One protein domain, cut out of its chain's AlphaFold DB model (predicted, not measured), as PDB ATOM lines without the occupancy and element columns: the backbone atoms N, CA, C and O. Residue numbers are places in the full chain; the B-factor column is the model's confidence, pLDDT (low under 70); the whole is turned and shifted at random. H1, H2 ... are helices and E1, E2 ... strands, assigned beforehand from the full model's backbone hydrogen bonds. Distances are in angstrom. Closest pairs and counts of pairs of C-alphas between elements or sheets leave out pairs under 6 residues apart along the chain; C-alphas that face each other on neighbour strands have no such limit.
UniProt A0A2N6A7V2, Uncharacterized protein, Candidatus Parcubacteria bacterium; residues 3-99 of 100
ATOM      1  N   ILE A   3     218.487 126.231 253.472       96.62
ATOM      2  CA  ILE A   3     217.271 127.001 253.215       96.62
ATOM      3  C   ILE A   3     217.672 128.462 253.045       96.62
ATOM      4  O   ILE A   3     218.393 128.991 253.883       96.62
ATOM      5  N   ILE A   4     217.221 129.097 251.967       97.56
ATOM      6  CA  ILE A   4     217.477 130.501 251.641       97.56
ATOM      7  C   ILE A   4     216.144 131.238 251.734       97.56
ATOM      8  O   ILE A   4     215.218 130.930 250.985       97.56
ATOM      9  N   ASN A   5     216.021 132.192 252.654       97.38
ATOM     10  CA  ASN A   5     214.794 132.952 252.832       97.38
ATOM     11  C   ASN A   5     214.862 134.285 252.082       97.38
ATOM     12  O   ASN A   5     215.424 135.255 252.578       97.38
ATOM     13  N   ASN A   6     214.243 134.353 250.907       96.19
ATOM     14  CA  ASN A   6     214.109 135.595 250.145       96.19
ATOM     15  C   ASN A   6     212.748 136.281 250.364       96.19
ATOM     16  O   ASN A   6     212.429 137.237 249.658       96.19
ATOM     17  N   ALA A   7     211.922 135.793 251.295       94.44
ATOM     18  CA  ALA A   7     210.669 136.444 251.660       94.44
ATOM     19  C   ALA A   7     210.909 137.638 252.597       94.44
ATOM     20  O   ALA A   7     211.945 137.746 253.257       94.44
ATOM     21  N   SER A   8     209.920 138.532 252.693       95.19
ATOM     22  CA  SER A   8     209.979 139.695 253.589       95.19
ATOM     23  C   SER A   8     209.717 139.365 255.069       95.19
ATOM     24  O   SER A   8     209.778 140.254 255.921       95.19
ATOM     25  N   PHE A   9     209.448 138.097 255.391       94.94
ATOM     26  CA  PHE A   9     209.090 137.609 256.724       94.94
ATOM     27  C   PHE A   9     209.938 136.398 257.147       94.94
ATOM     28  O   PHE A   9     210.474 135.694 256.287       94.94
ATOM     29  N   PRO A  10     210.054 136.117 258.460       96.69
ATOM     30  CA  PRO A  10     210.748 134.928 258.934       96.69
ATOM     31  C   PRO A  10     209.984 133.653 258.557       96.69
ATOM     32  O   PRO A  10     208.750 133.589 258.647       96.69
ATOM     33  N   VAL A  11     210.724 132.613 258.186       96.62
ATOM     34  CA  VAL A  11     210.180 131.274 257.919       96.62
ATOM     35  C   VAL A  11     210.680 130.289 258.964       96.62
ATOM     36  O   VAL A  11     211.782 130.431 259.483       96.62
ATOM     37  N   ILE A  12     209.869 129.278 259.264       96.69
ATOM     38  CA  ILE A  12     210.285 128.134 260.069       96.69
ATOM     39  C   ILE A  12     210.505 126.959 259.129       96.69
ATOM     40  O   ILE A  12     209.665 126.690 258.267       96.69
ATOM     41  N   ALA A  13     211.616 126.253 259.303       96.75
ATOM     42  CA  ALA A  13     211.928 125.053 258.549       96.75
ATOM     43  C   ALA A  13     212.314 123.898 259.477       96.75
ATOM     44  O   ALA A  13     212.932 124.091 260.521       96.75
ATOM     45  N   MET A  14     211.951 122.677 259.084       96.12
ATOM     46  CA  MET A  14     212.269 121.462 259.831       96.12
ATOM     47  C   MET A  14     212.450 120.284 258.876       96.12
ATOM     48  O   MET A  14     211.560 119.962 258.083       96.12
ATOM     49  N   CYS A  15     213.596 119.609 258.954       96.50
ATOM     50  CA  CYS A  15     213.829 118.388 258.188       96.50
ATOM     51  C   CYS A  15     213.054 117.197 258.768       96.50
ATOM     52  O   CYS A  15     212.836 117.100 259.973       96.50
ATOM     53  N   TRP A  16     212.694 116.239 257.918       95.81
ATOM     54  CA  TRP A  16     212.096 114.971 258.335       95.81
ATOM     55  C   TRP A  16     212.706 113.785 257.592       95.81
ATOM     56  O   TRP A  16     213.171 113.907 256.459       95.81
ATOM     57  N   HIS A  17     212.675 112.620 258.233       96.19
ATOM     58  CA  HIS A  17     213.043 111.331 257.662       96.19
ATOM     59  C   HIS A  17     212.037 110.262 258.101       96.19
ATOM     60  O   HIS A  17     211.731 110.147 259.287       96.19
ATOM     61  N   LYS A  18     211.564 109.414 257.182       94.19
ATOM     62  CA  LYS A  18     210.512 108.415 257.455       94.19
ATOM     63  C   LYS A  18     210.826 107.496 258.631       94.19
ATOM     64  O   LYS A  18     209.933 107.159 259.397       94.19
ATOM     65  N   GLN A  19     212.080 107.065 258.746       95.00
ATOM     66  CA  GLN A  19     212.504 106.141 259.801       95.00
ATOM     67  C   GLN A  19     212.898 106.844 261.106       95.00
ATOM     68  O   GLN A  19     212.751 106.253 262.171       95.00
ATOM     69  N   TYR A  20     213.425 108.069 261.031       94.19
ATOM     70  CA  TYR A  20     214.103 108.716 262.163       94.19
ATOM     71  C   TYR A  20     213.320 109.903 262.736       94.19
ATOM     72  O   TYR A  20     213.725 110.465 263.744       94.19
ATOM     73  N   GLY A  21     212.178 110.256 262.140       94.38
ATOM     74  CA  GLY A  21     211.297 111.307 262.637       94.38
ATOM     75  C   GLY A  21     211.681 112.690 262.122       94.38
ATOM     76  O   GLY A  21     211.998 112.852 260.943       94.38
ATOM     77  N   TYR A  22     211.612 113.685 262.999       94.88
ATOM     78  CA  TYR A  22     211.802 115.097 262.675       94.88
ATOM     79  C   TYR A  22     213.108 115.627 263.275       94.88
ATOM     80  O   TYR A  22     213.549 115.157 264.324       94.88
ATOM     81  N   GLY A  23     213.739 116.563 262.572       94.19
ATOM     82  CA  GLY A  23     214.788 117.414 263.125       94.19
ATOM     83  C   GLY A  23     214.199 118.527 263.987       94.19
ATOM     84  O   GLY A  23     212.990 118.578 264.212       94.19
ATOM     85  N   ASP A  24     215.066 119.426 264.440       93.44
ATOM     86  CA  ASP A  24     214.626 120.616 265.159       93.44
ATOM     87  C   ASP A  24     214.034 121.649 264.199       93.44
ATOM     88  O   ASP A  24     214.295 121.643 262.991       93.44
ATOM     89  N   GLN A  25     213.190 122.510 264.759       94.50
ATOM     90  CA  GLN A  25     212.655 123.662 264.053       94.50
ATOM     91  C   GLN A  25     213.673 124.792 264.110       94.50
ATOM     92  O   GLN A  25     214.112 125.169 265.193       94.50
ATOM     93  N   GLU A  26     213.977 125.358 262.950       95.44
ATOM     94  CA  GLU A  26     214.858 126.510 262.824       95.44
ATOM     95  C   GLU A  26     214.077 127.691 262.260       95.44
ATOM     96  O   GLU A  26     213.276 127.531 261.333       95.44
ATOM     97  N   ILE A  27     214.309 128.873 262.829       96.56
ATOM     98  CA  ILE A  27     213.745 130.139 262.354       96.56
ATOM     99  C   ILE A  27     214.797 130.803 261.476       96.56
ATOM    100  O   ILE A  27     215.940 130.961 261.898       96.56
ATOM    101  N   ILE A  28     214.407 131.200 260.271       97.50
ATOM    102  CA  ILE A  28     215.300 131.804 259.284       97.50
ATOM    103  C   ILE A  28     214.767 133.195 258.967       97.50
ATOM    104  O   ILE A  28     213.672 133.339 258.409       97.50
ATOM    105  N   GLU A  29     215.530 134.217 259.341       97.75
ATOM    106  CA  GLU A  29     215.143 135.616 259.179       97.75
ATOM    107  C   GLU A  29     215.143 136.049 257.696       97.75
ATOM    108  O   GLU A  29     215.710 135.364 256.835       97.75
ATOM    109  N   PRO A  30     214.480 137.168 257.349       97.50
ATOM    110  CA  PRO A  30     214.454 137.679 255.982       97.50
ATOM    111  C   PRO A  30     215.853 137.932 255.404       97.50
ATOM    112  O   PRO A  30     216.659 138.648 255.999       97.50
ATOM    113  N   ASN A  31     216.092 137.459 254.179       96.38
ATOM    114  CA  ASN A  31     217.365 137.541 253.446       96.38
ATOM    115  C   ASN A  31     218.525 136.750 254.077       96.38
ATOM    116  O   ASN A  31     219.684 136.987 253.728       96.38
ATOM    117  N   GLU A  32     218.233 135.819 254.985       97.94
ATOM    118  CA  GLU A  32     219.226 134.910 255.554       97.94
ATOM    119  C   GLU A  32     219.159 133.515 254.925       97.94
ATOM    120  O   GLU A  32     218.203 133.136 254.241       97.94
ATOM    121  N   SER A  33     220.213 132.736 255.156       97.56
ATOM    122  CA  SER A  33     220.280 131.337 254.756       97.56
ATOM    123  C   SER A  33     220.843 130.491 255.886       97.56
ATOM    124  O   SER A  33     221.879 130.857 256.440       97.56
ATOM    125  N   GLU A  34     220.228 129.346 256.161       97.19
ATOM    126  CA  GLU A  34     220.618 128.475 257.273       97.19
ATOM    127  C   GLU A  34     220.726 127.009 256.838       97.19
ATOM    128  O   GLU A  34     219.960 126.520 255.999       97.19
ATOM    129  N   ASN A  35     221.689 126.290 257.422       95.69
ATOM    130  CA  ASN A  35     221.824 124.853 257.235       95.69
ATOM    131  C   ASN A  35     221.045 124.108 258.312       95.69
ATOM    132  O   ASN A  35     221.551 123.833 259.398       95.69
ATOM    133  N   ILE A  36     219.839 123.673 257.964       94.44
ATOM    134  CA  ILE A  36     219.021 122.882 258.876       94.44
ATOM    135  C   ILE A  36     219.488 121.421 258.897       94.44
ATOM    136  O   ILE A  36     219.781 120.797 257.857       94.44
ATOM    137  N   SER A  37     219.565 120.879 260.110       92.56
ATOM    138  CA  SER A  37     219.960 119.496 260.365       92.56
ATOM    139  C   SER A  37     218.761 118.550 260.314       92.56
ATOM    140  O   SER A  37     217.637 118.917 260.651       92.56
ATOM    141  N   GLY A  38     219.002 117.302 259.909       93.69
ATOM    142  CA  GLY A  38     218.006 116.241 260.004       93.69
ATOM    143  C   GLY A  38     217.787 115.746 261.440       93.69
ATOM    144  O   GLY A  38     218.348 116.302 262.390       93.69
ATOM    145  N   PRO A  39     216.990 114.674 261.601       94.56
ATOM    146  CA  PRO A  39     216.701 114.084 262.905       94.56
ATOM    147  C   PRO A  39     217.955 113.706 263.698       94.56
ATOM    148  O   PRO A  39     218.964 113.274 263.127       94.56
ATOM    149  N   PHE A  40     217.866 113.839 265.020       92.88
ATOM    150  CA  PHE A  40     218.910 113.422 265.950       92.88
ATOM    151  C   PHE A  40     219.052 111.896 265.969       92.88
ATOM    152  O   PHE A  40     218.065 111.168 266.071       92.88
ATOM    153  N   LEU A  41     220.289 111.410 265.870       92.25
ATOM    154  CA  LEU A  41     220.610 109.980 265.820       92.25
ATOM    155  C   LEU A  41     221.282 109.475 267.106       92.25
ATOM    156  O   LEU A  41     221.316 108.266 267.332       92.25
ATOM    157  N   GLY A  42     221.811 110.371 267.941       89.88
ATOM    158  CA  GLY A  42     222.528 110.035 269.170       89.88
ATOM    159  C   GLY A  42     223.730 110.946 269.410       89.88
ATOM    160  O   GLY A  42     223.979 111.875 268.649       89.88
ATOM    161  N   GLU A  43     224.503 110.665 270.453       90.88
ATOM    162  CA  GLU A  43     225.746 111.380 270.766       90.88
ATOM    163  C   GLU A  43     226.968 110.545 270.349       90.88
ATOM    164  O   GLU A  43     226.977 109.322 270.513       90.88
ATOM    165  N   MET A  44     228.015 111.190 269.828       83.38
ATOM    166  CA  MET A  44     229.328 110.575 269.592       83.38
ATOM    167  C   MET A  44     230.427 111.478 270.153       83.38
ATOM    168  O   MET A  44     230.476 112.654 269.806       83.38
ATOM    169  N   ASP A  45     231.287 110.930 271.020       78.31
ATOM    170  CA  ASP A  45     232.487 111.568 271.594       78.31
ATOM    171  C   ASP A  45     232.357 113.081 271.873       78.31
ATOM    172  O   ASP A  45     233.196 113.891 271.478       78.31
ATOM    173  N   GLY A  46     231.297 113.463 272.592       79.56
ATOM    174  CA  GLY A  46     231.089 114.835 273.070       79.56
ATOM    175  C   GLY A  46     230.329 115.769 272.123       79.56
ATOM    176  O   GLY A  46     230.286 116.967 272.395       79.56
ATOM    177  N   GLY A  47     229.722 115.254 271.049       83.94
ATOM    178  CA  GLY A  47     228.858 116.026 270.154       83.94
ATOM    179  C   GLY A  47     227.572 115.300 269.760       83.94
ATOM    180  O   GLY A  47     227.468 114.073 269.840       83.94
ATOM    181  N   GLU A  48     226.591 116.076 269.303       90.00
ATOM    182  CA  GLU A  48     225.350 115.557 268.735       90.00
ATOM    183  C   GLU A  48     225.576 115.036 267.311       90.00
ATOM    184  O   GLU A  48     226.121 115.728 266.449       90.00
ATOM    185  N   CYS A  49     225.122 113.815 267.040       91.31
ATOM    186  CA  CYS A  49     225.081 113.232 265.710       91.31
ATOM    187  C   CYS A  49     223.672 113.385 265.137       91.31
ATOM    188  O   CYS A  49     222.684 112.930 265.720       91.31
ATOM    189  N   ARG A  50     223.575 114.017 263.970       93.62
ATOM    190  CA  ARG A  50     222.316 114.276 263.268       93.62
ATOM    191  C   ARG A  50     222.392 113.723 261.856       93.62
ATOM    192  O   ARG A  50     223.469 113.651 261.262       93.62
ATOM    193  N   LEU A  51     221.247 113.332 261.306       91.75
ATOM    194  CA  LEU A  51     221.182 112.871 259.925       91.75
ATOM    195  C   LEU A  51     221.516 114.029 258.970       91.75
ATOM    196  O   LEU A  51     220.837 115.057 258.956       91.75
ATOM    197  N   ALA A  52     222.546 113.851 258.144       89.56
ATOM    198  CA  ALA A  52     222.899 114.817 257.111       89.56
ATOM    199  C   ALA A  52     221.902 114.744 255.944       89.56
ATOM    200  O   ALA A  52     221.711 113.691 255.338       89.56
ATOM    201  N   MET A  53     221.289 115.883 255.620       89.12
ATOM    202  CA  MET A  53     220.233 115.997 254.611       89.12
ATOM    203  C   MET A  53     220.709 116.894 253.460       89.12
ATOM    204  O   MET A  53     220.884 118.098 253.683       89.12
ATOM    205  N   PRO A  54     220.956 116.354 252.254       90.75
ATOM    206  CA  PRO A  54     221.404 117.150 251.118       90.75
ATOM    207  C   PRO A  54     220.240 117.911 250.474       90.75
ATOM    208  O   PRO A  54     219.108 117.430 250.460       90.75
ATOM    209  N   GLY A  55     220.540 119.073 249.899       91.25
ATOM    210  CA  GLY A  55     219.588 119.881 249.138       91.25
ATOM    211  C   GLY A  55     219.678 121.367 249.469       91.25
ATOM    212  O   GLY A  55     220.276 121.752 250.477       91.25
ATOM    213  N   GLU A  56     219.069 122.160 248.598       94.56
ATOM    214  CA  GLU A  56     218.933 123.608 248.710       94.56
ATOM    215  C   GLU A  56     217.503 123.992 248.332       94.56
ATOM    216  O   GLU A  56     216.962 123.478 247.348       94.56
ATOM    217  N   ILE A  57     216.886 124.863 249.127       93.69
ATOM    218  CA  ILE A  57     215.538 125.375 248.896       93.69
ATOM    219  C   ILE A  57     215.552 126.884 249.075       93.69
ATOM    220  O   ILE A  57     215.967 127.387 250.115       93.69
ATOM    221  N   SER A  58     215.056 127.589 248.066       95.81
ATOM    222  CA  SER A  58     214.843 129.030 248.111       95.81
ATOM    223  C   SER A  58     213.368 129.325 248.364       95.81
ATOM    224  O   SER A  58     212.512 128.826 247.635       95.81
ATOM    225  N   CYS A  59     213.060 130.109 249.392       94.81
ATOM    226  CA  CYS A  59     211.708 130.501 249.786       94.81
ATOM    227  C   CYS A  59     211.407 131.923 249.315       94.81
ATOM    228  O   CYS A  59     212.264 132.797 249.438       94.81
ATOM    229  N   HIS A  60     210.195 132.168 248.823       93.56
ATOM    230  CA  HIS A  60     209.749 133.487 248.368       93.56
ATOM    231  C   HIS A  60     208.259 133.712 248.651       93.56
ATOM    232  O   HIS A  60     207.528 132.763 248.924       93.56
ATOM    233  N   GLU A  61     207.810 134.966 248.573       90.69
ATOM    234  CA  GLU A  61     206.419 135.364 248.849       90.69
ATOM    235  C   GLU A  61     205.530 135.503 247.602       90.69
ATOM    236  O   GLU A  61     204.312 135.548 247.732       90.69
ATOM    237  N   ASP A  62     206.111 135.539 246.400       87.56
ATOM    238  CA  ASP A  62     205.356 135.599 245.145       87.56
ATOM    239  C   ASP A  62     204.902 134.199 244.693       87.56
ATOM    240  O   ASP A  62     205.640 133.221 244.838       87.56
ATOM    241  N   GLU A  63     203.707 134.096 244.099       80.06
ATOM    242  CA  GLU A  63     203.122 132.819 243.644       80.06
ATOM    243  C   GLU A  63     203.902 132.149 242.497       80.06
ATOM    244  O   GLU A  63     203.831 130.929 242.341       80.06
ATOM    245  N   ASP A  64     204.644 132.922 241.701       73.00
ATOM    246  CA  ASP A  64     205.454 132.422 240.592       73.00
ATOM    247  C   ASP A  64     206.730 133.253 240.436       73.00
ATOM    248  O   ASP A  64     206.679 134.466 240.227       73.00
ATOM    249  N   ASN A  65     207.884 132.596 240.539       73.25
ATOM    250  CA  ASN A  65     209.171 133.245 240.319       73.25
ATOM    251  C   ASN A  65     210.231 132.357 239.656       73.25
ATOM    252  O   ASN A  65     211.386 132.781 239.596       73.25
ATOM    253  N   GLU A  66     209.867 131.145 239.213       79.31
ATOM    254  CA  GLU A  66     210.733 130.092 238.634       79.31
ATOM    255  C   GLU A  66     211.990 129.681 239.445       79.31
ATOM    256  O   GLU A  66     212.679 128.730 239.076       79.31
ATOM    257  N   ASN A  67     212.297 130.360 240.553       79.00
ATOM    258  CA  ASN A  67     213.587 130.318 241.248       79.00
ATOM    259  C   ASN A  67     213.485 129.804 242.691       79.00
ATOM    260  O   ASN A  67     214.494 129.715 243.391       79.00
ATOM    261  N   GLY A  68     212.289 129.446 243.153       88.75
ATOM    262  CA  GLY A  68     212.092 128.885 244.479       88.75
ATOM    263  C   GLY A  68     210.662 128.431 244.729       88.75
ATOM    264  O   GLY A  68     209.891 128.179 243.806       88.75
ATOM    265  N   PHE A  69     210.325 128.300 246.005       92.88
ATOM    266  CA  PHE A  69     209.024 127.853 246.465       92.88
ATOM    267  C   PHE A  69     208.294 128.987 247.172       92.88
ATOM    268  O   PHE A  69     208.843 129.646 248.059       92.88
ATOM    269  N   HIS A  70     207.039 129.175 246.783       93.50
ATOM    270  CA  HIS A  70     206.139 130.122 247.414       93.50
ATOM    271  C   HIS A  70     205.792 129.669 248.841       93.50
ATOM    272  O   HIS A  70     205.371 128.528 249.061       93.50
ATOM    273  N   VAL A  71     205.958 130.572 249.805       92.94
ATOM    274  CA  VAL A  71     205.548 130.404 251.200       92.94
ATOM    275  C   VAL A  71     204.515 131.477 251.521       92.94
ATOM    276  O   VAL A  71     204.765 132.662 251.340       92.94
ATOM    277  N   SER A  72     203.365 131.064 252.047       91.75
ATOM    278  CA  SER A  72     202.287 131.963 252.457       91.75
ATOM    279  C   SER A  72     201.775 131.590 253.841       91.75
ATOM    280  O   SER A  72     201.755 130.415 254.210       91.75
ATOM    281  N   LYS A  73     201.283 132.580 254.586       91.12
ATOM    282  CA  LYS A  73     200.667 132.364 255.899       91.12
ATOM    283  C   LYS A  73     199.495 131.374 255.836       91.12
ATOM    284  O   LYS A  73     198.689 131.412 254.906       91.12
ATOM    285  N   GLY A  74     199.374 130.524 256.853       87.12
ATOM    286  CA  GLY A  74     198.292 129.552 257.001       87.12
ATOM    287  C   GLY A  74     198.449 128.296 256.144       87.12
ATOM    288  O   GLY A  74     197.516 127.498 256.070       87.12
ATOM    289  N   SER A  75     199.594 128.113 255.480       87.94
ATOM    290  CA  SER A  75     199.883 126.941 254.649       87.94
ATOM    291  C   SER A  75     201.287 126.413 254.916       87.94
ATOM    292  O   SER A  75     202.255 127.165 254.964       87.94
ATOM    293  N   GLN A  76     201.395 125.091 255.060       92.88
ATOM    294  CA  GLN A  76     202.679 124.409 255.175       92.88
ATOM    295  C   GLN A  76     203.116 123.893 253.809       92.88
ATOM    296  O   GLN A  76     202.374 123.176 253.134       92.88
ATOM    297  N   LEU A  77     204.351 124.201 253.438       93.50
ATOM    298  CA  LEU A  77     205.017 123.596 252.304       93.50
ATOM    299  C   LEU A  77     205.712 122.315 252.774       93.50
ATOM    300  O   LEU A  77     206.563 122.356 253.658       93.50
ATOM    301  N   ASN A  78     205.365 121.174 252.182       94.12
ATOM    302  CA  ASN A  78     206.010 119.895 252.471       94.12
ATOM    303  C   ASN A  78     206.702 119.377 251.211       94.12
ATOM    304  O   ASN A  78     206.044 118.970 250.252       94.12
ATOM    305  N   LEU A  79     208.033 119.421 251.216       93.75
ATOM    306  CA  LEU A  79     208.875 118.979 250.112       93.75
ATOM    307  C   LEU A  79     209.617 117.721 250.537       93.75
ATOM    308  O   LEU A  79     210.252 117.695 251.586       93.75
ATOM    309  N   GLY A  80     209.592 116.680 249.714       91.12
ATOM    310  CA  GLY A  80     210.317 115.455 250.022       91.12
ATOM    311  C   GLY A  80     210.590 114.604 248.802       91.12
ATOM    312  O   GLY A  80     209.885 114.675 247.796       91.12
ATOM    313  N   ASN A  81     211.616 113.770 248.917       84.31
ATOM    314  CA  ASN A  81     211.942 112.754 247.932       84.31
ATOM    315  C   ASN A  81     212.239 111.436 248.644       84.31
ATOM    316  O   ASN A  81     213.178 111.333 249.433       84.31
ATOM    317  N   GLY A  82     211.439 110.413 248.347       89.94
ATOM    318  CA  GLY A  82     211.612 109.099 248.947       89.94
ATOM    319  C   GLY A  82     211.433 109.171 250.456       89.94
ATOM    320  O   GLY A  82     210.310 109.347 250.925       89.94
ATOM    321  N   ASP A  83     212.520 108.990 251.201       93.81
ATOM    322  CA  ASP A  83     212.495 108.756 252.647       93.81
ATOM    323  C   ASP A  83     212.771 109.996 253.490       93.81
ATOM    324  O   ASP A  83     212.754 109.904 254.716       93.81
ATOM    325  N   PHE A  84     212.984 111.151 252.864       94.31
ATOM    326  CA  PHE A  84     213.366 112.360 253.576       94.31
ATOM    327  C   PHE A  84     212.844 113.630 252.898       94.31
ATOM    328  O   PHE A  84     212.535 113.637 251.703       94.31
ATOM    329  N   GLY A  85     212.755 114.716 253.663       95.06
ATOM    330  CA  GLY A  85     212.306 116.007 253.160       95.06
ATOM    331  C   GLY A  85     212.437 117.144 254.166       95.06
ATOM    332  O   GLY A  85     213.147 117.040 255.169       95.06
ATOM    333  N   VAL A  86     211.744 118.239 253.880       96.44
ATOM    334  CA  VAL A  86     211.614 119.412 254.740       96.44
ATOM    335  C   VAL A  86     210.163 119.884 254.761       96.44
ATOM    336  O   VAL A  86     209.431 119.759 253.777       96.44
ATOM    337  N   ILE A  87     209.751 120.422 255.899       96.31
ATOM    338  CA  ILE A  87     208.518 121.188 256.044       96.31
ATOM    339  C   ILE A  87     208.927 122.642 256.278       96.31
ATOM    340  O   ILE A  87     209.817 122.892 257.089       96.31
ATOM    341  N   ILE A  88     208.301 123.573 255.562       96.12
ATOM    342  CA  ILE A  88     208.547 125.016 255.660       96.12
ATOM    343  C   ILE A  88     207.210 125.729 255.838       96.12
ATOM    344  O   ILE A  88     206.235 125.390 255.167       96.12
ATOM    345  N   TRP A  89     207.143 126.696 256.746       95.31
ATOM    346  CA  TRP A  89     205.934 127.485 256.972       95.31
ATOM    347  C   TRP A  89     206.250 128.876 257.513       95.31
ATOM    348  O   TRP A  89     207.374 129.180 257.911       95.31
ATOM    349  N   HIS A  90     205.245 129.744 257.503       94.44
ATOM    350  CA  HIS A  90     205.370 131.120 257.960       94.44
ATOM    351  C   HIS A  90     205.522 131.179 259.492       94.44
ATOM    352  O   HIS A  90     204.759 130.532 260.209       94.44
ATOM    353  N   TYR A  91     206.449 131.990 260.020       89.12
ATOM    354  CA  TYR A  91     206.734 132.049 261.466       89.12
ATOM    355  C   TYR A  91     205.496 132.320 262.335       89.12
ATOM    356  O   TYR A  91     205.273 131.678 263.362       89.12
ATOM    357  N   GLU A  92     204.628 133.230 261.890       87.31
ATOM    358  CA  GLU A  92     203.391 133.544 262.616       87.31
ATOM    359  C   GLU A  92     202.416 132.363 262.767       87.31
ATOM    360  O   GLU A  92     201.578 132.411 263.666       87.31
ATOM    361  N   ASP A  93     202.506 131.308 261.950       80.31
ATOM    362  CA  ASP A  93     201.625 130.142 262.094       80.31
ATOM    363  C   ASP A  93     201.957 129.342 263.370       80.31
ATOM    364  O   ASP A  93     201.066 128.777 264.005       80.31
ATOM    365  N   GLU A  94     203.212 129.364 263.833       71.25
ATOM    366  CA  GLU A  94     203.603 128.745 265.108       71.25
ATOM    367  C   GLU A  94     203.033 129.511 266.315       71.25
ATOM    368  O   GLU A  94     202.607 128.916 267.309       71.25
ATOM    369  N   LEU A  95     202.951 130.844 266.219       64.62
ATOM    370  CA  LEU A  95     202.356 131.687 267.262       64.62
ATOM    371  C   LEU A  95     200.856 131.421 267.448       64.62
ATOM    372  O   LEU A  95     200.316 131.698 268.523       64.62
ATOM    373  N   VAL A  96     200.182 130.903 266.417       59.41
ATOM    374  CA  VAL A  96     198.781 130.475 266.502       59.41
ATOM    375  C   VAL A  96     198.674 129.139 267.240       59.41
ATOM    376  O   VAL A  96     197.837 129.016 268.128       59.41
ATOM    377  N   LEU A  97     199.561 128.179 266.953       56.59
ATOM    378  CA  LEU A  97     199.546 126.841 267.566       56.59
ATOM    379  C   LEU A  97     199.882 126.837 269.068       56.59
ATOM    380  O   LEU A  97     199.446 125.947 269.789       56.59
ATOM    381  N   LYS A  98     200.630 127.828 269.572       57.06
ATOM    382  CA  LYS A  98     200.965 127.952 271.009       57.06
ATOM    383  C   LYS A  98     199.876 128.618 271.864       57.06
ATOM    384  O   LYS A  98     200.078 128.788 273.066       57.06
ATOM    385  N   LYS A  99     198.769 129.072 271.266       49.09
ATOM    386  CA  LYS A  99     197.687 129.794 271.964       49.09
ATOM    387  C   LYS A  99     196.490 128.920 272.367       49.09
ATOM    388  O   LYS A  99     195.513 129.477 272.869       49.09
TER     389      LYS A  99
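Overview. This is residues 3 to 99 of the 100 residues of an uncharacterized protein of Candidatus Parcubacteria bacterium (UniProt A0A2N6A7V2). The model is a small sandwich: a twisted sheet of four strands, E3, E2, E9 and E8, faces a sheet of three strands, E4, E1 and E7. A separate hairpin of E5 and E6 makes one end of the longest axis, the loop around residue 64 lies at the other end, and the short helix H1 stands up from the four-stranded sheet. The printed part has 97 residues, with nine named strands followed by one named helix, E1 to E9 and then H1, and the class is mostly strand. The order E3, E2, E9, E8 is antiparallel, the order E4, E1, E7 is mixed, and E5 and E6 are antiparallel. The whole is compact, with a radius of gyration of the C-alphas of 13.9 A, and spans 43 by 34 by 23 A.

Along the chain. E1, residues 3 to 5, begins at C-alpha 3 (217.271, 127.001, 253.215) and is 6.5 A long from first to last C-alpha. E2, residues 11 to 17, is 20.1 A long. E3, residues 26 to 28, is 6.4 A long, and E4, residues 33 to 35, is 7.1 A. E5, residues 40 to 44, is 11.4 A long and ends at C-alpha 44 (229.328, 110.575, 269.592). E6, residues 47 to 50, is 9.7 A long. E7, residues 56 to 60, is 13.5 A long, and E8, residues 77 to 81, is 13.6 A. E9, residues 84 to 90, is 20.9 A long. H1, residues 91 to 97, is 10.8 A long and ends at C-alpha 97 (199.546, 126.841, 267.566).

Arrangement. In the four-stranded sheet E3 and E8 are the edge strands, and the sheet is twisted, with C-alphas up to 4.3 A off its best plane. E2 and E3 are a hairpin, with N 13 and O 26 2.9 A apart. E2 and E9 are antiparallel at 161 degrees, with N 12 and O 89 2.8 A apart. E8 and E9 are a hairpin at 169 degrees, with N 86 and O 79 2.8 A apart. In the other sheet E1 is the inner strand. It is antiparallel to E4, with N 3 and O 34 2.9 A apart, and parallel to E7 at 20 degrees, with N 59 and O 4 2.8 A apart. These two sheets form a sandwich, two sheets face to face, with 29 pairs of C-alphas within 10 A and best planes 11 degrees apart. Between them, the closest C-alphas of E1 and E3 are those of Asn 5 and Ile 28, 6.6 A apart. E2 and E7 are apart, but only just, at 8.3 A. E5 and E6 are a hairpin at 148 degrees, with N 49 and O 42 2.8 A apart, and E5 is apart from E4. H1 is on the four-stranded sheet over E2, at a height over the sheet of 10.2 A, and stands up from it at 52 degrees. The closest C-alphas of H1 and E2 are those of Tyr 91 and Val 11, 5.0 A apart. In H1, 2 of 3 O i to N i+4 pairs are within hydrogen-bond range.

Size, cuts and confidence. The two C-alphas farthest apart are those of Asp 45 and Asp 64, at 46.1 A. The printed part has no cut. The link E7 to E8, residues 61 to 76, is long; residues 69 to 70 in it pair in parallel with residues 59 to 60 of E7. The link E2 to E3 is short, and the others are tight. The mean pLDDT of the printed part is 90.1, and residues 95 to 99 are under 70.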